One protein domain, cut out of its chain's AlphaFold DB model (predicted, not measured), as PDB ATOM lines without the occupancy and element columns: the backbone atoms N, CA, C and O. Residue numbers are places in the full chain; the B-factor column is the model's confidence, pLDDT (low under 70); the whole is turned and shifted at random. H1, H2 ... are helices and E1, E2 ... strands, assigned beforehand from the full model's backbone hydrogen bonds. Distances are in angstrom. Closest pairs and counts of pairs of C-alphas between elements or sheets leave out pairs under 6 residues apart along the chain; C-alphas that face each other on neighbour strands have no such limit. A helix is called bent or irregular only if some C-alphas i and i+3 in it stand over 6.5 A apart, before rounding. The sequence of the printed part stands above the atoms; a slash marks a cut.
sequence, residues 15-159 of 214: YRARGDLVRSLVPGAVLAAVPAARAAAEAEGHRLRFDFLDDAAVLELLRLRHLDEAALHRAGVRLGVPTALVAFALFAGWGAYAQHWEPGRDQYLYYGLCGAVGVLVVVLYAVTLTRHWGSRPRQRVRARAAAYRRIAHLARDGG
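What this domain is: This is residues 15 to 159 of the 214 residues of an uncharacterized protein of Streptomyces sp. YIM 121038 (UniProt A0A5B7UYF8). A long, loosely joined helical hairpin, H3 and H4, makes the length of the domain, and a small head of H5, H2 and H1 sits at the end where H3 begins and H4 ends; H5 crosses the first part of H3 and packs along H2. The turn at the other end sticks out, with residues 98 to 106 standing free, and the short strand E1 lies near the head, folded back beside residues 15 to 16. The printed part has 145 residues, with one named strand and five named helices in the order E1, H1, H2, H3, H4, H5, and its class is mostly helix. It is extended, with a radius of gyration of the C-alphas of 23.9 A, and spans 76 by 28 by 24 A, a rod in outline.

Where its parts are: H3, residues 55 to 98, is the longest helix at 62.5 A, from C-alpha 55 at (107.090, -8.382, 27.063) to C-alpha 98 at (46.853, 3.944, 38.379). It is neither bent nor irregular, but only just: C-alphas 78 and 81 are 6.2 A apart. H4, residues 105 to 133, is 42.4 A long. H5, residues 136 to 157, is 31.8 A long and ends with C-alpha 157 at (99.180, -24.801, 36.883). H2, residues 35 to 48, is 19.6 A long. H1 is residues 28 to 32, 6.0 A, and E1 is residues 22 to 24, 7.1 A.

How they stand to each other: H3 and H4 form a helical hairpin at a shallow tilt of 1 degrees, opposite ways. They touch through residues 72 to 90 of H3 alone, with the closest C-alphas, those of Leu 90 and Cys 114, 7.0 A apart. H5, the hub, touches H3, H2 and H1. With H3 it stands at a steep tilt of 68 degrees, only just short of about perpendicular, and the closest C-alphas, those of Arg 65 and Val 141, are 6.3 A apart. H2 and H5 run opposite ways at a shallow tilt of 9 degrees; the closest C-alphas, those of Ala 37 and Ala 155, are 5.0 A apart. H1 and H5 only just touch, with 3 pairs of C-alphas within 8 A, the closest being those of Leu 31 and Ala 155 at 5.6 A. H1 and H2 touch only at the corner, and only just, with 3 pairs; the closest C-alphas, those of Ala 32 and Arg 38, are 4.7 A apart. H2 and H4 are apart. E1 pairs with no named strand; its residues 22 to 23 pair antiparallel with residues 15 to 16. In H1, H2 and H5 every O i to N i+4 pair is within hydrogen-bond range, against 39 of 40 in H3 and 24 of 25 in H4.

The domain as a whole: The two C-alphas farthest apart, those of Ala 33 and Glu 102, are 76.2 A apart. The printed part has no cut, and no link is long. The mean pLDDT of the printed part is 85.6, and residues 101 to 103 and 134 are under 70.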
ATOM      1  N   TYR A  15     100.984  -1.795  33.799       88.56
ATOM      2  CA  TYR A  15      99.716  -1.568  33.125       88.56
ATOM      3  C   TYR A  15      98.607  -1.316  34.148       88.56
ATOM      4  O   TYR A  15      98.710  -1.702  35.314       88.56
ATOM      5  N   ARG A  16      97.525  -0.669  33.705       87.56
ATOM      6  CA  ARG A  16      96.314  -0.516  34.516       87.56
ATOM      7  C   ARG A  16      95.451  -1.767  34.387       87.56
ATOM      8  O   ARG A  16      95.029  -2.145  33.297       87.56
ATOM      9  N   ALA A  17      95.229  -2.425  35.513       83.62
ATOM     10  CA  ALA A  17      94.377  -3.591  35.644       83.62
ATOM     11  C   ALA A  17      92.922  -3.180  35.925       83.62
ATOM     12  O   ALA A  17      92.559  -2.001  35.906       83.62
ATOM     13  N   ARG A  18      92.064  -4.170  36.187       77.06
ATOM     14  CA  ARG A  18      90.674  -3.923  36.578       77.06
ATOM     15  C   ARG A  18      90.607  -3.047  37.837       77.06
ATOM     16  O   ARG A  18      91.315  -3.308  38.807       77.06
ATOM     17  N   GLY A  19      89.707  -2.061  37.828       74.00
ATOM     18  CA  GLY A  19      89.538  -1.116  38.939       74.00
ATOM     19  C   GLY A  19      90.640  -0.058  39.023       74.00
ATOM     20  O   GLY A  19      90.906   0.433  40.112       74.00
ATOM     21  N   ASP A  20      91.299   0.239  37.897       78.44
ATOM     22  CA  ASP A  20      92.334   1.276  37.756       78.44
ATOM     23  C   ASP A  20      93.606   1.065  38.590       78.44
ATOM     24  O   ASP A  20      94.431   1.964  38.726       78.44
ATOM     25  N   LEU A  21      93.822  -0.152  39.092       83.94
ATOM     26  CA  LEU A  21      95.019  -0.503  39.852       83.94
ATOM     27  C   LEU A  21      96.220  -0.698  38.923       83.94
ATOM     28  O   LEU A  21      96.163  -1.505  37.993       83.94
ATOM     29  N   VAL A  22      97.330  -0.020  39.206       87.50
ATOM     30  CA  VAL A  22      98.594  -0.230  38.489       87.50
ATOM     31  C   VAL A  22      99.226  -1.548  38.938       87.50
ATOM     32  O   VAL A  22      99.364  -1.818  40.132       87.50
ATOM     33  N   ARG A  23      99.569  -2.406  37.975       88.81
ATOM     34  CA  ARG A  23     100.169  -3.727  38.202       88.81
ATOM     35  C   ARG A  23     101.366  -3.929  37.285       88.81
ATOM     36  O   ARG A  23     101.382  -3.423  36.164       88.81
ATOM     37  N   SER A  24     102.343  -4.696  37.752       90.31
ATOM     38  CA  SER A  24     103.498  -5.093  36.953       90.31
ATOM     39  C   SER A  24     103.147  -6.236  35.999       90.31
ATOM     40  O   SER A  24     102.344  -7.123  36.311       90.31
ATOM     41  N   LEU A  25     103.752  -6.201  34.814       92.50
ATOM     42  CA  LEU A  25     103.769  -7.331  33.896       92.50
ATOM     43  C   LEU A  25     104.644  -8.453  34.472       92.50
ATOM     44  O   LEU A  25     105.710  -8.194  35.028       92.50
ATOM     45  N   VAL A  26     104.199  -9.699  34.314       92.12
ATOM     46  CA  VAL A  26     105.055 -10.864  34.561       92.12
ATOM     47  C   VAL A  26     105.886 -11.123  33.303       92.12
ATOM     48  O   VAL A  26     105.274 -11.301  32.246       92.12
ATOM     49  N   PRO A  27     107.230 -11.171  33.401       92.56
ATOM     50  CA  PRO A  27     108.086 -11.360  32.238       92.56
ATOM     51  C   PRO A  27     107.752 -12.641  31.470       92.56
ATOM     52  O   PRO A  27     107.531 -13.700  32.065       92.56
ATOM     53  N   GLY A  28     107.796 -12.576  30.146       90.00
ATOM     54  CA  GLY A  28     107.537 -13.683  29.235       90.00
ATOM     55  C   GLY A  28     108.486 -14.852  29.471       90.00
ATOM     56  O   GLY A  28     108.075 -16.003  29.354       90.00
ATOM     57  N   ALA A  29     109.710 -14.585  29.938       93.06
ATOM     58  CA  ALA A  29     110.660 -15.612  30.364       93.06
ATOM     59  C   ALA A  29     110.108 -16.518  31.485       93.06
ATOM     60  O   ALA A  29     110.365 -17.722  31.483       93.06
ATOM     61  N   VAL A  30     109.305 -15.972  32.408       93.50
ATOM     62  CA  VAL A  30     108.660 -16.742  33.489       93.50
ATOM     63  C   VAL A  30     107.592 -17.677  32.923       93.50
ATOM     64  O   VAL A  30     107.470 -18.816  33.368       93.50
ATOM     65  N   LEU A  31     106.844 -17.226  31.913       91.25
ATOM     66  CA  LEU A  31     105.868 -18.064  31.210       91.25
ATOM     67  C   LEU A  31     106.565 -19.134  30.358       91.25
ATOM     68  O   LEU A  31     106.146 -20.289  30.351       91.25
ATOM     69  N   ALA A  32     107.650 -18.763  29.675       93.62
ATOM     70  CA  ALA A  32     108.425 -19.643  28.805       93.62
ATOM     71  C   ALA A  32     109.150 -20.766  29.565       93.62
ATOM     72  O   ALA A  32     109.440 -21.809  28.974       93.62
ATOM     73  N   ALA A  33     109.422 -20.572  30.859       95.00
ATOM     74  CA  ALA A  33     110.016 -21.585  31.727       95.00
ATOM     75  C   ALA A  33     109.116 -22.821  31.908       95.00
ATOM     76  O   ALA A  33     109.621 -23.904  32.199       95.00
ATOM     77  N   VAL A  34     107.800 -22.686  31.705       96.50
ATOM     78  CA  VAL A  34     106.850 -23.803  31.754       96.50
ATOM     79  C   VAL A  34     106.620 -24.332  30.333       96.50
ATOM     80  O   VAL A  34     105.992 -23.641  29.526       96.50
ATOM     81  N   PRO A  35     107.040 -25.573  30.002       95.44
ATOM     82  CA  PRO A  35     106.950 -26.099  28.637       95.44
ATOM     83  C   PRO A  35     105.527 -26.095  28.067       95.44
ATOM     84  O   PRO A  35     105.327 -25.750  26.905       95.44
ATOM     85  N   ALA A  36     104.527 -26.419  28.894       93.88
ATOM     86  CA  ALA A  36     103.122 -26.409  28.488       93.88
ATOM     87  C   ALA A  36     102.624 -24.997  28.131       93.88
ATOM     88  O   ALA A  36     101.919 -24.818  27.138       93.88
ATOM     89  N   ALA A  37     103.018 -23.985  28.910       94.88
ATOM     90  CA  ALA A  37     102.653 -22.597  28.651       94.88
ATOM     91  C   ALA A  37     103.388 -22.040  27.427       94.88
ATOM     92  O   ALA A  37     102.771 -21.362  26.609       94.88
ATOM     93  N   ARG A  38     104.668 -22.389  27.254       95.94
ATOM     94  CA  ARG A  38     105.456 -22.044  26.066       95.94
ATOM     95  C   ARG A  38     104.842 -22.614  24.788       95.94
ATOM     96  O   ARG A  38     104.591 -21.860  23.855       95.94
ATOM     97  N   ALA A  39     104.535 -23.910  24.764       95.69
ATOM     98  CA  ALA A  39     103.916 -24.549  23.603       95.69
ATOM     99  C   ALA A  39     102.552 -23.916  23.267       95.69
ATOM    100  O   ALA A  39     102.237 -23.679  22.101       95.69
ATOM    101  N   ALA A  40     101.755 -23.583  24.290       94.88
ATOM    102  CA  ALA A  40     100.497 -22.869  24.101       94.88
ATOM    103  C   ALA A  40     100.709 -21.444  23.560       94.88
ATOM    104  O   ALA A  40      99.952 -21.012  22.691       94.88
ATOM    105  N   ALA A  41     101.727 -20.729  24.046       95.12
ATOM    106  CA  ALA A  41     102.088 -19.393  23.583       95.12
ATOM    107  C   ALA A  41     102.512 -19.391  22.112       95.12
ATOM    108  O   ALA A  41     102.022 -18.567  21.346       95.12
ATOM    109  N   GLU A  42     103.344 -20.345  21.699       95.81
ATOM    110  CA  GLU A  42     103.782 -20.501  20.308       95.81
ATOM    111  C   GLU A  42     102.595 -20.868  19.394       95.81
ATOM    112  O   GLU A  42     102.349 -20.203  18.384       95.81
ATOM    113  N   ALA A  43     101.775 -21.852  19.783       94.19
ATOM    114  CA  ALA A  43     100.609 -22.278  19.003       94.19
ATOM    115  C   ALA A  43      99.558 -21.163  18.835       94.19
ATOM    116  O   ALA A  43      99.059 -20.910  17.732       94.19
ATOM    117  N   GLU A  44      99.218 -20.469  19.922       92.50
ATOM    118  CA  GLU A  44      98.296 -19.331  19.886       92.50
ATOM    119  C   GLU A  44      98.911 -18.126  19.173       92.50
ATOM    120  O   GLU A  44      98.195 -17.390  18.487       92.50
ATOM    121  N   GLY A  45     100.225 -17.938  19.288       92.06
ATOM    122  CA  GLY A  45     100.950 -16.863  18.628       92.06
ATOM    123  C   GLY A  45     100.931 -16.994  17.110       92.06
ATOM    124  O   GLY A  45     100.633 -16.020  16.415       92.06
ATOM    125  N   HIS A  46     101.094 -18.213  16.590       92.12
ATOM    126  CA  HIS A  46     100.890 -18.506  15.170       92.12
ATOM    127  C   HIS A  46      99.448 -18.239  14.728       92.12
ATOM    128  O   HIS A  46      99.219 -17.604  13.695       92.12
ATOM    129  N   ARG A  47      98.459 -18.660  15.527       91.19
ATOM    130  CA  ARG A  47      97.037 -18.464  15.204       91.19
ATOM    131  C   ARG A  47      96.633 -16.990  15.176       91.19
ATOM    132  O   ARG A  47      95.833 -16.595  14.333       91.19
ATOM    133  N   LEU A  48      97.140 -16.193  16.115       89.88
ATOM    134  CA  LEU A  48      96.726 -14.802  16.344       89.88
ATOM    135  C   LEU A  48      97.711 -13.762  15.788       89.88
ATOM    136  O   LEU A  48      97.470 -12.554  15.943       89.88
ATOM    137  N   ARG A  49      98.796 -14.230  15.149       91.44
ATOM    138  CA  ARG A  49      99.923 -13.424  14.655       91.44
ATOM    139  C   ARG A  49     100.387 -12.439  15.728       91.44
ATOM    140  O   ARG A  49     100.261 -11.222  15.567       91.44
ATOM    141  N   PHE A  50     100.764 -12.975  16.883       93.50
ATOM    142  CA  PHE A  50     101.131 -12.195  18.061       93.50
ATOM    143  C   PHE A  50     102.153 -12.955  18.897       93.50
ATOM    144  O   PHE A  50     101.960 -14.139  19.149       93.50
ATOM    145  N   ASP A  51     103.204 -12.279  19.340       95.62
ATOM    146  CA  ASP A  51     104.185 -12.882  20.234       95.62
ATOM    147  C   ASP A  51     103.736 -12.704  21.691       95.62
ATOM    148  O   ASP A  51     103.625 -11.588  22.193       95.62
ATOM    149  N   PHE A  52     103.411 -13.816  22.355       94.06
ATOM    150  CA  PHE A  52     102.992 -13.827  23.759       94.06
ATOM    151  C   PHE A  52     104.163 -13.900  24.746       94.06
ATOM    152  O   PHE A  52     103.925 -13.829  25.954       94.06
ATOM    153  N   LEU A  53     105.389 -14.083  24.252       94.69
ATOM    154  CA  LEU A  53     106.614 -14.133  25.051       94.69
ATOM    155  C   LEU A  53     107.413 -12.823  24.965       94.69
ATOM    156  O   LEU A  53     108.287 -12.604  25.800       94.69
ATOM    157  N   ASP A  54     107.088 -11.949  24.008       95.88
ATOM    158  CA  ASP A  54     107.586 -10.574  23.957       95.88
ATOM    159  C   ASP A  54     106.854  -9.676  24.971       95.88
ATOM    160  O   ASP A  54     105.672  -9.343  24.826       95.88
ATOM    161  N   ASP A  55     107.591  -9.246  25.995       95.12
ATOM    162  CA  ASP A  55     107.090  -8.382  27.063       95.12
ATOM    163  C   ASP A  55     106.548  -7.051  26.547       95.12
ATOM    164  O   ASP A  55     105.530  -6.566  27.049       95.12
ATOM    165  N   ALA A  56     107.178  -6.462  25.526       93.88
ATOM    166  CA  ALA A  56     106.741  -5.183  24.978       93.88
ATOM    167  C   ALA A  56     105.386  -5.328  24.272       93.88
ATOM    168  O   ALA A  56     104.462  -4.543  24.521       93.88
ATOM    169  N   ALA A  57     105.237  -6.370  23.448       93.38
ATOM    170  CA  ALA A  57     103.983  -6.679  22.774       93.38
ATOM    171  C   ALA A  57     102.858  -6.981  23.775       93.38
ATOM    172  O   ALA A  57     101.743  -6.461  23.636       93.38
ATOM    173  N   VAL A  58     103.131  -7.798  24.799       94.00
ATOM    174  CA  VAL A  58     102.147  -8.143  25.835       94.00
ATOM    175  C   VAL A  58     101.760  -6.918  26.657       94.00
ATOM    176  O   VAL A  58     100.575  -6.720  26.932       94.00
ATOM    177  N   LEU A  59     102.713  -6.063  27.020       93.38
ATOM    178  CA  LEU A  59     102.418  -4.847  27.766       93.38
ATOM    179  C   LEU A  59     101.483  -3.920  26.987       93.38
ATOM    180  O   LEU A  59     100.494  -3.426  27.538       93.38
ATOM    181  N   GLU A  60     101.761  -3.725  25.700       92.38
ATOM    182  CA  GLU A  60     100.917  -2.917  24.825       92.38
ATOM    183  C   GLU A  60      99.516  -3.519  24.687       92.38
ATOM    184  O   GLU A  60      98.507  -2.822  24.824       92.38
ATOM    185  N   LEU A  61      99.425  -4.843  24.535       92.44
ATOM    186  CA  LEU A  61      98.152  -5.559  24.545       92.44
ATOM    187  C   LEU A  61      97.353  -5.292  25.832       92.44
ATOM    188  O   LEU A  61      96.144  -5.054  25.760       92.44
ATOM    189  N   LEU A  62      97.995  -5.337  27.003       91.50
ATOM    190  CA  LEU A  62      97.335  -5.107  28.292       91.50
ATOM    191  C   LEU A  62      96.844  -3.661  28.442       91.50
ATOM    192  O   LEU A  62      95.742  -3.444  28.953       91.50
ATOM    193  N   ARG A  63      97.607  -2.684  27.941       90.44
ATOM    194  CA  ARG A  63      97.210  -1.266  27.917       90.44
ATOM    195  C   ARG A  63      96.031  -1.020  26.980       90.44
ATOM    196  O   ARG A  63      95.033  -0.431  27.398       90.44
ATOM    197  N   LEU A  64      96.087  -1.537  25.753       90.00
ATOM    198  CA  LEU A  64      94.977  -1.454  24.795       90.00
ATOM    199  C   LEU A  64      93.709  -2.114  25.340       90.00
ATOM    200  O   LEU A  64      92.600  -1.612  25.159       90.00
ATOM    201  N   ARG A  65      93.871  -3.232  26.045       87.69
ATOM    202  CA  ARG A  65      92.771  -3.930  26.699       87.69
ATOM    203  C   ARG A  65      92.141  -3.093  27.816       87.69
ATOM    204  O   ARG A  65      90.917  -3.050  27.904       87.69
ATOM    205  N   HIS A  66      92.939  -2.411  28.633       87.12
ATOM    206  CA  HIS A  66      92.415  -1.484  29.636       87.12
ATOM    207  C   HIS A  66      91.590  -0.356  28.994       87.12
ATOM    208  O   HIS A  66      90.486  -0.060  29.449       87.12
ATOM    209  N   LEU A  67      92.071   0.214  27.884       87.00
ATOM    210  CA  LEU A  67      91.328   1.231  27.134       87.00
ATOM    211  C   LEU A  67      90.008   0.693  26.553       87.00
ATOM    212  O   LEU A  67      89.001   1.403  26.590       87.00
ATOM    213  N   ASP A  68      89.982  -0.550  26.055       85.44
ATOM    214  CA  ASP A  68      88.750  -1.223  25.604       85.44
ATOM    215  C   ASP A  68      87.748  -1.394  26.757       85.44
ATOM    216  O   ASP A  68      86.572  -1.059  26.610       85.44
ATOM    217  N   GLU A  69      88.210  -1.851  27.923       83.31
ATOM    218  CA  GLU A  69      87.375  -2.032  29.116       83.31
ATOM    219  C   GLU A  69      86.806  -0.693  29.615       83.31
ATOM    220  O   GLU A  69      85.598  -0.576  29.841       83.31
ATOM    221  N   ALA A  70      87.635   0.353  29.685       84.69
ATOM    222  CA  ALA A  70      87.208   1.702  30.051       84.69
ATOM    223  C   ALA A  70      86.224   2.300  29.029       84.69
ATOM    224  O   ALA A  70      85.276   2.999  29.393       84.69
ATOM    225  N   ALA A  71      86.414   2.036  27.733       84.25
ATOM    226  CA  ALA A  71      85.482   2.466  26.694       84.25
ATOM    227  C   ALA A  71      84.130   1.745  26.800       84.25
ATOM    228  O   ALA A  71      83.089   2.391  26.654       84.25
ATOM    229  N   LEU A  72      84.129   0.437  27.075       81.12
ATOM    230  CA  LEU A  72      82.911  -0.351  27.274       81.12
ATOM    231  C   LEU A  72      82.158   0.105  28.527       81.12
ATOM    232  O   LEU A  72      80.945   0.302  28.469       81.12
ATOM    233  N   HIS A  73      82.870   0.335  29.632       83.38
ATOM    234  CA  HIS A  73      82.268   0.830  30.867       83.38
ATOM    235  C   HIS A  73      81.632   2.211  30.663       83.38
ATOM    236  O   HIS A  73      80.456   2.400  30.968       83.38
ATOM    237  N   ARG A  74      82.359   3.154  30.045       85.19
ATOM    238  CA  ARG A  74      81.826   4.488  29.719       85.19
ATOM    239  C   ARG A  74      80.619   4.420  28.787       85.19
ATOM    240  O   ARG A  74      79.655   5.148  29.005       85.19
ATOM    241  N   ALA A  75      80.643   3.553  27.774       82.38
ATOM    242  CA  ALA A  75      79.498   3.349  26.886       82.38
ATOM    243  C   ALA A  75      78.287   2.780  27.643       82.38
ATOM    244  O   ALA A  75      77.170   3.265  27.465       82.38
ATOM    245  N   GLY A  76      78.517   1.807  28.528       81.06
ATOM    246  CA  GLY A  76      77.491   1.224  29.388       81.06
ATOM    247  C   GLY A  76      76.847   2.252  30.316       81.06
ATOM    248  O   GLY A  76      75.627   2.312  30.384       81.06
ATOM    249  N   VAL A  77      77.639   3.109  30.967       86.06
ATOM    250  CA  VAL A  77      77.126   4.181  31.841       86.06
ATOM    251  C   VAL A  77      76.351   5.232  31.041       86.06
ATOM    252  O   VAL A  77      75.240   5.591  31.426       86.06
ATOM    253  N   ARG A  78      76.895   5.686  29.901       85.75
ATOM    254  CA  ARG A  78      76.258   6.706  29.045       85.75
ATOM    255  C   ARG A  78      74.889   6.286  28.523       85.75
ATOM    256  O   ARG A  78      74.049   7.151  28.322       85.75
ATOM    257  N   LEU A  79      74.669   4.994  28.292       82.56
ATOM    258  CA  LEU A  79      73.372   4.472  27.854       82.56
ATOM    259  C   LEU A  79      72.499   4.029  29.027       82.56
ATOM    260  O   LEU A  79      71.312   4.330  29.064       82.56
ATOM    261  N   GLY A  80      73.084   3.336  30.001       80.62
ATOM    262  CA  GLY A  80      72.355   2.721  31.103       80.62
ATOM    263  C   GLY A  80      71.683   3.739  32.016       80.62
ATOM    264  O   GLY A  80      70.527   3.545  32.379       80.62
ATOM    265  N   VAL A  81      72.365   4.842  32.344       88.44
ATOM    266  CA  VAL A  81      71.810   5.892  33.216       88.44
ATOM    267  C   VAL A  81      70.559   6.544  32.613       88.44
ATOM    268  O   VAL A  81      69.518   6.501  33.268       88.44
ATOM    269  N   PRO A  82      70.581   7.106  31.386       86.38
ATOM    270  CA  PRO A  82      69.378   7.702  30.814       86.38
ATOM    271  C   PRO A  82      68.268   6.672  30.592       86.38
ATOM    272  O   PRO A  82      67.109   6.974  30.863       86.38
ATOM    273  N   THR A  83      68.591   5.439  30.184       81.69
ATOM    274  CA  THR A  83      67.585   4.372  30.068       81.69
ATOM    275  C   THR A  83      66.925   4.051  31.411       81.69
ATOM    276  O   THR A  83      65.704   3.912  31.462       81.69
ATOM    277  N   ALA A  84      67.694   3.978  32.500       83.06
ATOM    278  CA  ALA A  84      67.156   3.743  33.836       83.06
ATOM    279  C   ALA A  84      66.236   4.887  34.290       83.06
ATOM    280  O   ALA A  84      65.175   4.622  34.850       83.06
ATOM    281  N   LEU A  85      66.595   6.142  33.996       89.25
ATOM    282  CA  LEU A  85      65.754   7.305  34.295       89.25
ATOM    283  C   LEU A  85      64.442   7.291  33.503       89.25
ATOM    284  O   LEU A  85      63.386   7.542  34.077       89.25
ATOM    285  N   VAL A  86      64.488   6.953  32.210       86.62
ATOM    286  CA  VAL A  86      63.282   6.809  31.375       86.62
ATOM    287  C   VAL A  86      62.392   5.687  31.906       86.62
ATOM    288  O   VAL A  86      61.195   5.894  32.082       86.62
ATOM    289  N   ALA A  87      62.963   4.520  32.214       80.50
ATOM    290  CA  ALA A  87      62.211   3.400  32.773       80.50
ATOM    291  C   ALA A  87      61.576   3.756  34.127       80.50
ATOM    292  O   ALA A  87      60.408   3.444  34.359       80.50
ATOM    293  N   PHE A  88      62.313   4.457  34.992       85.31
ATOM    294  CA  PHE A  88      61.801   4.945  36.269       85.31
ATOM    295  C   PHE A  88      60.659   5.948  36.080       85.31
ATOM    296  O   PHE A  88      59.629   5.817  36.733       85.31
ATOM    297  N   ALA A  89      60.800   6.913  35.168       84.31
ATOM    298  CA  ALA A  89      59.759   7.897  34.883       84.31
ATOM    299  C   ALA A  89      58.485   7.245  34.328       84.31
ATOM    300  O   ALA A  89      57.386   7.595  34.752       84.31
ATOM    301  N   LEU A  90      58.624   6.262  33.430       84.88
ATOM    302  CA  LEU A  90      57.493   5.476  32.933       84.88
ATOM    303  C   LEU A  90      56.810   4.711  34.072       84.88
ATOM    304  O   LEU A  90      55.592   4.770  34.195       84.88
ATOM    305  N   PHE A  91      57.585   4.054  34.939       81.12
ATOM    306  CA  PHE A  91      57.051   3.308  36.079       81.12
ATOM    307  C   PHE A  91      56.346   4.210  37.105       81.12
ATOM    308  O   PHE A  91      55.231   3.914  37.529       81.12
ATOM    309  N   ALA A  92      56.961   5.333  37.477       84.38
ATOM    310  CA  ALA A  92      56.370   6.304  38.394       84.38
ATOM    311  C   ALA A  92      55.111   6.949  37.795       84.38
ATOM    312  O   ALA A  92      54.100   7.083  38.483       84.38
ATOM    313  N   GLY A  93      55.149   7.287  36.501       79.94
ATOM    314  CA  GLY A  93      53.996   7.792  35.759       79.94
ATOM    315  C   GLY A  93      52.847   6.787  35.722       79.94
ATOM    316  O   GLY A  93      51.703   7.171  35.951       79.94
ATOM    317  N   TRP A  94      53.144   5.498  35.523       80.94
ATOM    318  CA  TRP A  94      52.147   4.431  35.627       80.94
ATOM    319  C   TRP A  94      51.530   4.379  37.027       80.94
ATOM    320  O   TRP A  94      50.310   4.351  37.151       80.94
ATOM    321  N   GLY A  95      52.358   4.418  38.076       78.94
ATOM    322  CA  GLY A  95      51.892   4.396  39.464       78.94
ATOM    323  C   GLY A  95      50.984   5.578  39.813       78.94
ATOM    324  O   GLY A  95      49.952   5.384  40.447       78.94
ATOM    325  N   ALA A  96      51.318   6.787  39.355       81.06
ATOM    326  CA  ALA A  96      50.483   7.975  39.543       81.06
ATOM    327  C   ALA A  96      49.161   7.894  38.755       81.06
ATOM    328  O   ALA A  96      48.101   8.255  39.269       81.06
ATOM    329  N   TYR A  97      49.213   7.382  37.521       72.88
ATOM    330  CA  TYR A  97      48.037   7.193  36.670       72.88
ATOM    331  C   TYR A  97      47.082   6.129  37.236       72.88
ATOM    332  O   TYR A  97      45.874   6.341  37.285       72.88
ATOM    333  N   ALA A  98      47.622   5.024  37.759       75.81
ATOM    334  CA  ALA A  98      46.853   3.944  38.379       75.81
ATOM    335  C   ALA A  98      46.068   4.384  39.632       75.81
ATOM    336  O   ALA A  98      45.105   3.725  40.012       75.81
ATOM    337  N   GLN A  99      46.446   5.494  40.277       74.06
ATOM    338  CA  GLN A  99      45.721   6.029  41.436       74.06
ATOM    339  C   GLN A  99      44.410   6.751  41.069       74.06
ATOM    340  O   GLN A  99      43.573   6.941  41.945       74.06
ATOM    341  N   HIS A 100      44.206   7.132  39.802       71.25
ATOM    342  CA  HIS A 100      43.075   7.961  39.342       71.25
ATOM    343  C   HIS A 100      42.150   7.210  38.356       71.25
ATOM    344  O   HIS A 100      41.640   7.785  37.399       71.25
ATOM    345  N   TRP A 101      41.991   5.897  38.540       68.19
ATOM    346  CA  TRP A 101      41.617   4.958  37.475       68.19
ATOM    347  C   TRP A 101      40.113   4.915  37.114       68.19
ATOM    348  O   TRP A 101      39.292   4.506  37.930       68.19
ATOM    349  N   GLU A 102      39.782   5.171  35.839       61.38
ATOM    350  CA  GLU A 102      38.577   4.676  35.142       61.38
ATOM    351  C   GLU A 102      38.999   3.961  33.831       61.38
ATOM    352  O   GLU A 102      39.898   4.443  33.135       61.38
ATOM    353  N   PRO A 103      38.437   2.788  33.479       62.28
ATOM    354  CA  PRO A 103      38.850   2.036  32.291       62.28
ATOM    355  C   PRO A 103      38.353   2.697  30.989       62.28
ATOM    356  O   PRO A 103      37.152   2.840  30.778       62.28
ATOM    357  N   GLY A 104      39.273   3.061  30.083       73.56
ATOM    358  CA  GLY A 104      38.945   3.768  28.836       73.56
ATOM    359  C   GLY A 104      40.018   3.697  27.737       73.56
ATOM    360  O   GLY A 104      41.082   3.101  27.901       73.56
ATOM    361  N   ARG A 105      39.729   4.325  26.583       72.75
ATOM    362  CA  ARG A 105      40.571   4.356  25.362       72.75
ATOM    363  C   ARG A 105      41.995   4.887  25.609       72.75
ATOM    364  O   ARG A 105      42.927   4.471  24.920       72.75
ATOM    365  N   ASP A 106      42.166   5.732  26.619       76.12
ATOM    366  CA  ASP A 106      43.443   6.344  26.998       76.12
ATOM    367  C   ASP A 106      44.455   5.329  27.550       76.12
ATOM    368  O   ASP A 106      45.667   5.498  27.394       76.12
ATOM    369  N   GLN A 107      43.975   4.206  28.089       72.94
ATOM    370  CA  GLN A 107      44.821   3.135  28.612       72.94
ATOM    371  C   GLN A 107      45.620   2.435  27.500       72.94
ATOM    372  O   GLN A 107      46.816   2.173  27.651       72.94
ATOM    373  N   TYR A 108      44.988   2.175  26.352       78.50
ATOM    374  CA  TYR A 108      45.668   1.574  25.200       78.50
ATOM    375  C   TYR A 108      46.705   2.522  24.588       78.50
ATOM    376  O   TYR A 108      47.767   2.066  24.162       78.50
ATOM    377  N   LEU A 109      46.432   3.832  24.583       81.25
ATOM    378  CA  LEU A 109      47.390   4.844  24.127       81.25
ATOM    379  C   LEU A 109      48.610   4.912  25.054       81.25
ATOM    380  O   LEU A 109      49.740   4.917  24.565       81.25
ATOM    381  N   TYR A 110      48.398   4.887  26.374       80.31
ATOM    382  CA  TYR A 110      49.483   4.871  27.354       80.31
ATOM    383  C   TYR A 110      50.384   3.636  27.206       80.31
ATOM    384  O   TYR A 110      51.605   3.771  27.083       80.31
ATOM    385  N   TYR A 111      49.806   2.431  27.156       79.38
ATOM    386  CA  TYR A 111      50.596   1.211  26.965       79.38
ATOM    387  C   TYR A 111      51.276   1.161  25.596       79.38
ATOM    388  O   TYR A 111      52.418   0.712  25.509       79.38
ATOM    389  N   GLY A 112      50.617   1.657  24.545       84.06
ATOM    390  CA  GLY A 112      51.212   1.786  23.217       84.06
ATOM    391  C   GLY A 112      52.449   2.684  23.229       84.06
ATOM    392  O   GLY A 112      53.492   2.298  22.703       84.06
ATOM    393  N   LEU A 113      52.370   3.840  23.899       85.25
ATOM    394  CA  LEU A 113      53.497   4.761  24.046       85.25
ATOM    395  C   LEU A 113      54.636   4.135  24.863       85.25
ATOM    396  O   LEU A 113      55.788   4.167  24.432       85.25
ATOM    397  N   CYS A 114      54.326   3.515  26.005       81.31
ATOM    398  CA  CYS A 114      55.324   2.838  26.837       81.31
ATOM    399  C   CYS A 114      56.017   1.697  26.082       81.31
ATOM    400  O   CYS A 114      57.240   1.569  26.131       81.31
ATOM    401  N   GLY A 115      55.242   0.894  25.347       82.25
ATOM    402  CA  GLY A 115      55.752  -0.183  24.508       82.25
ATOM    403  C   GLY A 115      56.665   0.337  23.399       82.25
ATOM    404  O   GLY A 115      57.766  -0.182  23.225       82.25
ATOM    405  N   ALA A 116      56.265   1.404  22.700       85.25
ATOM    406  CA  ALA A 116      57.077   2.029  21.657       85.25
ATOM    407  C   ALA A 116      58.412   2.565  22.205       85.25
ATOM    408  O   ALA A 116      59.461   2.326  21.604       85.25
ATOM    409  N   VAL A 117      58.394   3.224  23.371       86.25
ATOM    410  CA  VAL A 117      59.616   3.687  24.053       86.25
ATOM    411  C   VAL A 117      60.497   2.503  24.459       86.25
ATOM    412  O   VAL A 117      61.702   2.530  24.216       86.25
ATOM    413  N   GLY A 118      59.910   1.438  25.013       83.44
ATOM    414  CA  GLY A 118      60.633   0.217  25.372       83.44
ATOM    415  C   GLY A 118      61.323  -0.434  24.169       83.44
ATOM    416  O   GLY A 118      62.515  -0.738  24.228       83.44
ATOM    417  N   VAL A 119      60.613  -0.578  23.046       84.50
ATOM    418  CA  VAL A 119      61.175  -1.107  21.794       84.50
ATOM    419  C   VAL A 119      62.303  -0.216  21.276       84.50
ATOM    420  O   VAL A 119      63.368  -0.727  20.931       84.50
ATOM    421  N   LEU A 120      62.117   1.107  21.264       86.44
ATOM    422  CA  LEU A 120      63.145   2.052  20.820       86.44
ATOM    423  C   LEU A 120      64.425   1.925  21.657       86.44
ATOM    424  O   LEU A 120      65.520   1.858  21.100       86.44
ATOM    425  N   VAL A 121      64.295   1.836  22.983       84.06
ATOM    426  CA  VAL A 121      65.424   1.620  23.899       84.06
ATOM    427  C   VAL A 121      66.152   0.312  23.578       84.06
ATOM    428  O   VAL A 121      67.380   0.309  23.480       84.06
ATOM    429  N   VAL A 122      65.420  -0.786  23.371       83.31
ATOM    430  CA  VAL A 122      66.009  -2.090  23.020       83.31
ATOM    431  C   VAL A 122      66.759  -2.019  21.689       83.31
ATOM    432  O   VAL A 122      67.885  -2.512  21.594       83.31
ATOM    433  N   VAL A 123      66.184  -1.370  20.672       83.94
ATOM    434  CA  VAL A 123      66.826  -1.193  19.360       83.94
ATOM    435  C   VAL A 123      68.102  -0.359  19.484       83.94
ATOM    436  O   VAL A 123      69.149  -0.772  18.984       83.94
ATOM    437  N   LEU A 124      68.059   0.775  20.190       83.12
ATOM    438  CA  LEU A 124      69.239   1.615  20.419       83.12
ATOM    439  C   LEU A 124      70.334   0.851  21.168       83.12
ATOM    440  O   LEU A 124      71.509   0.929  20.798       83.12
ATOM    441  N   TYR A 125      69.959   0.060  22.174       80.38
ATOM    442  CA  TYR A 125      70.897  -0.788  22.896       80.38
ATOM    443  C   TYR A 125      71.546  -1.822  21.965       80.38
ATOM    444  O   TYR A 125      72.774  -1.908  21.911       80.38
ATOM    445  N   ALA A 126      70.753  -2.537  21.160       80.44
ATOM    446  CA  ALA A 126      71.241  -3.542  20.215       80.44
ATOM    447  C   ALA A 126      72.173  -2.951  19.140       80.44
ATOM    448  O   ALA A 126      73.239  -3.509  18.861       80.44
ATOM    449  N   VAL A 127      71.825  -1.793  18.569       82.44
ATOM    450  CA  VAL A 127      72.673  -1.072  17.601       82.44
ATOM    451  C   VAL A 127      73.987  -0.638  18.249       82.44
ATOM    452  O   VAL A 127      75.056  -0.754  17.646       82.44
ATOM    453  N   THR A 128      73.946  -0.172  19.497       76.50
ATOM    454  CA  THR A 128      75.168   0.289  20.159       76.50
ATOM    455  C   THR A 128      76.079  -0.876  20.538       76.50
ATOM    456  O   THR A 128      77.294  -0.800  20.332       76.50
ATOM    457  N   LEU A 129      75.508  -1.988  21.012       75.25
ATOM    458  CA  LEU A 129      76.247  -3.217  21.300       75.25
ATOM    459  C   LEU A 129      76.923  -3.757  20.037       75.25
ATOM    460  O   LEU A 129      78.125  -4.010  20.044       75.25
ATOM    461  N   THR A 130      76.176  -3.871  18.936       77.19
ATOM    462  CA  THR A 130      76.706  -4.393  17.667       77.19
ATOM    463  C   THR A 130      77.830  -3.523  17.112       77.19
ATOM    464  O   THR A 130      78.870  -4.060  16.731       77.19
ATOM    465  N   ARG A 131      77.704  -2.190  17.152       76.06
ATOM    466  CA  ARG A 131      78.785  -1.273  16.744       76.06
ATOM    467  C   ARG A 131      80.022  -1.393  17.629       76.06
ATOM    468  O   ARG A 131      81.142  -1.465  17.129       76.06
ATOM    469  N   HIS A 132      79.834  -1.443  18.945       70.88
ATOM    470  CA  HIS A 132      80.948  -1.496  19.888       70.88
ATOM    471  C   HIS A 132      81.668  -2.854  19.871       70.88
ATOM    472  O   HIS A 132      82.868  -2.924  20.140       70.88
ATOM    473  N   TRP A 133      80.948  -3.938  19.571       70.25
ATOM    474  CA  TRP A 133      81.481  -5.302  19.561       70.25
ATOM    475  C   TRP A 133      81.982  -5.733  18.180       70.25
ATOM    476  O   TRP A 133      82.842  -6.609  18.092       70.25
ATOM    477  N   GLY A 134      81.477  -5.126  17.108       67.62
ATOM    478  CA  GLY A 134      81.833  -5.442  15.725       67.62
ATOM    479  C   GLY A 134      83.179  -4.884  15.260       67.62
ATOM    480  O   GLY A 134      83.647  -5.262  14.187       67.62
ATOM    481  N   SER A 135      83.829  -4.003  16.030       76.44
ATOM    482  CA  SER A 135      85.084  -3.395  15.585       76.44
ATOM    483  C   SER A 135      86.232  -4.409  15.585       76.44
ATOM    484  O   SER A 135      86.625  -4.983  16.607       76.44
ATOM    485  N   ARG A 136      86.790  -4.633  14.391       77.81
ATOM    486  CA  ARG A 136      87.843  -5.629  14.146       77.81
ATOM    487  C   ARG A 136      89.070  -5.448  15.055       77.81
ATOM    488  O   ARG A 136      89.518  -6.454  15.609       77.81
ATOM    489  N   PRO A 137      89.600  -4.227  15.287       80.56
ATOM    490  CA  PRO A 137      90.765  -4.046  16.157       80.56
ATOM    491  C   PRO A 137      90.507  -4.511  17.596       80.56
ATOM    492  O   PRO A 137      91.336  -5.205  18.186       80.56
ATOM    493  N   ARG A 138      89.315  -4.225  18.138       79.50
ATOM    494  CA  ARG A 138      88.938  -4.631  19.500       79.50
ATOM    495  C   ARG A 138      88.780  -6.138  19.608       79.50
ATOM    496  O   ARG A 138      89.241  -6.731  20.576       79.50
ATOM    497  N   GLN A 139      88.214  -6.790  18.593       82.62
ATOM    498  CA  GLN A 139      88.129  -8.253  18.567       82.62
ATOM    499  C   GLN A 139      89.514  -8.919  18.585       82.62
ATOM    500  O   GLN A 139      89.693  -9.911  19.293       82.62
ATOM    501  N   ARG A 140      90.515  -8.355  17.887       85.06
ATOM    502  CA  ARG A 140      91.902  -8.858  17.936       85.06
ATOM    503  C   ARG A 140      92.497  -8.750  19.340       85.06
ATOM    504  O   ARG A 140      93.038  -9.735  19.838       85.06
ATOM    505  N   VAL A 141      92.348  -7.594  19.991       87.56
ATOM    506  CA  VAL A 141      92.800  -7.379  21.379       87.56
ATOM    507  C   VAL A 141      92.127  -8.375  22.327       87.56
ATOM    508  O   VAL A 141      92.802  -9.020  23.125       87.56
ATOM    509  N   ARG A 142      90.814  -8.584  22.192       86.62
ATOM    510  CA  ARG A 142      90.047  -9.522  23.030       86.62
ATOM    511  C   ARG A 142      90.473 -10.974  22.837       86.62
ATOM    512  O   ARG A 142      90.630 -11.691  23.822       86.62
ATOM    513  N   ALA A 143      90.693 -11.404  21.594       87.62
ATOM    514  CA  ALA A 143      91.168 -12.752  21.293       87.62
ATOM    515  C   ALA A 143      92.576 -12.996  21.861       87.62
ATOM    516  O   ALA A 143      92.806 -14.015  22.516       87.62
ATOM    517  N   ARG A 144      93.489 -12.033  21.682       90.81
ATOM    518  CA  ARG A 144      94.849 -12.082  22.241       90.81
ATOM    519  C   ARG A 144      94.827 -12.095  23.767       90.81
ATOM    520  O   ARG A 144      95.459 -12.948  24.374       90.81
ATOM    521  N   ALA A 145      94.027 -11.241  24.400       90.19
ATOM    522  CA  ALA A 145      93.886 -11.228  25.853       90.19
ATOM    523  C   ALA A 145      93.293 -12.545  26.395       90.19
ATOM    524  O   ALA A 145      93.752 -13.064  27.410       90.19
ATOM    525  N   ALA A 146      92.307 -13.132  25.714       89.81
ATOM    526  CA  ALA A 146      91.752 -14.429  26.098       89.81
ATOM    527  C   ALA A 146      92.777 -15.573  25.966       89.81
ATOM    528  O   ALA A 146      92.817 -16.465  26.815       89.81
ATOM    529  N   ALA A 147      93.615 -15.558  24.925       91.31
ATOM    530  CA  ALA A 147      94.722 -16.503  24.775       91.31
ATOM    531  C   ALA A 147      95.785 -16.308  25.863       91.31
ATOM    532  O   ALA A 147      96.115 -17.271  26.550       91.31
ATOM    533  N   TYR A 148      96.217 -15.067  26.106       92.62
ATOM    534  CA  TYR A 148      97.192 -14.745  27.151       92.62
ATOM    535  C   TYR A 148      96.739 -15.211  28.537       92.62
ATOM    536  O   TYR A 148      97.511 -15.815  29.273       92.62
ATOM    537  N   ARG A 149      95.457 -15.026  28.876       91.25
ATOM    538  CA  ARG A 149      94.888 -15.556  30.121       91.25
ATOM    539  C   ARG A 149      95.015 -17.070  30.225       91.25
ATOM    540  O   ARG A 149      95.346 -17.565  31.293       91.25
ATOM    541  N   ARG A 150      94.725 -17.803  29.150       90.69
ATOM    542  CA  ARG A 150      94.854 -19.268  29.143       90.69
ATOM    543  C   ARG A 150      96.312 -19.694  29.314       90.69
ATOM    544  O   ARG A 150      96.570 -20.576  30.118       90.69
ATOM    545  N   ILE A 151      97.243 -19.025  28.634       93.12
ATOM    546  CA  ILE A 151      98.690 -19.263  28.771       93.12
ATOM    547  C   ILE A 151      99.150 -19.004  30.212       93.12
ATOM    548  O   ILE A 151      99.847 -19.829  30.790       93.12
ATOM    549  N   ALA A 152      98.712 -17.899  30.816       92.38
ATOM    550  CA  ALA A 152      99.024 -17.568  32.202       92.38
ATOM    551  C   ALA A 152      98.465 -18.598  33.200       92.38
ATOM    552  O   ALA A 152      99.164 -18.961  34.141       92.38
ATOM    553  N   HIS A 153      97.245 -19.106  32.984       91.44
ATOM    554  CA  HIS A 153      96.701 -20.195  33.809       91.44
ATOM    555  C   HIS A 153      97.509 -21.482  33.650       91.44
ATOM    556  O   HIS A 153      97.900 -22.060  34.652       91.44
ATOM    557  N   LEU A 154      97.869 -21.867  32.422       92.75
ATOM    558  CA  LEU A 154      98.732 -23.032  32.185       92.75
ATOM    559  C   LEU A 154     100.109 -22.888  32.843       92.75
ATOM    560  O   LEU A 154     100.642 -23.856  33.377       92.75
ATOM    561  N   ALA A 155     100.693 -21.689  32.817       93.06
ATOM    562  CA  ALA A 155     101.955 -21.422  33.495       93.06
ATOM    563  C   ALA A 155     101.806 -21.559  35.016       93.06
ATOM    564  O   ALA A 155     102.655 -22.173  35.659       93.06
ATOM    565  N   ARG A 156     100.709 -21.046  35.589       92.44
ATOM    566  CA  ARG A 156     100.405 -21.168  37.021       92.44
ATOM    567  C   ARG A 156     100.207 -22.624  37.429       92.44
ATOM    568  O   ARG A 156     100.803 -23.059  38.409       92.44
ATOM    569  N   ASP A 157      99.428 -23.373  36.656       91.56
ATOM    570  CA  ASP A 157      99.180 -24.801  36.883       91.56
ATOM    571  C   ASP A 157     100.474 -25.622  36.741       91.56
ATOM    572  O   ASP A 157     100.670 -26.612  37.440       91.56
ATOM    573  N   GLY A 158     101.395 -25.173  35.881       89.81
ATOM    574  CA  GLY A 158     102.743 -25.723  35.733       89.81
ATOM    575  C   GLY A 158     103.765 -25.239  36.770       89.81
ATOM    576  O   GLY A 158     104.945 -25.549  36.627       89.81
ATOM    577  N   GLY A 159     103.346 -24.489  37.794       90.19
ATOM    578  CA  GLY A 159     104.196 -24.078  38.915       90.19
ATOM    579  C   GLY A 159     105.005 -22.794  38.703       90.19
ATOM    580  O   GLY A 159     105.902 -22.514  39.498       90.19
TER     581      GLY A 159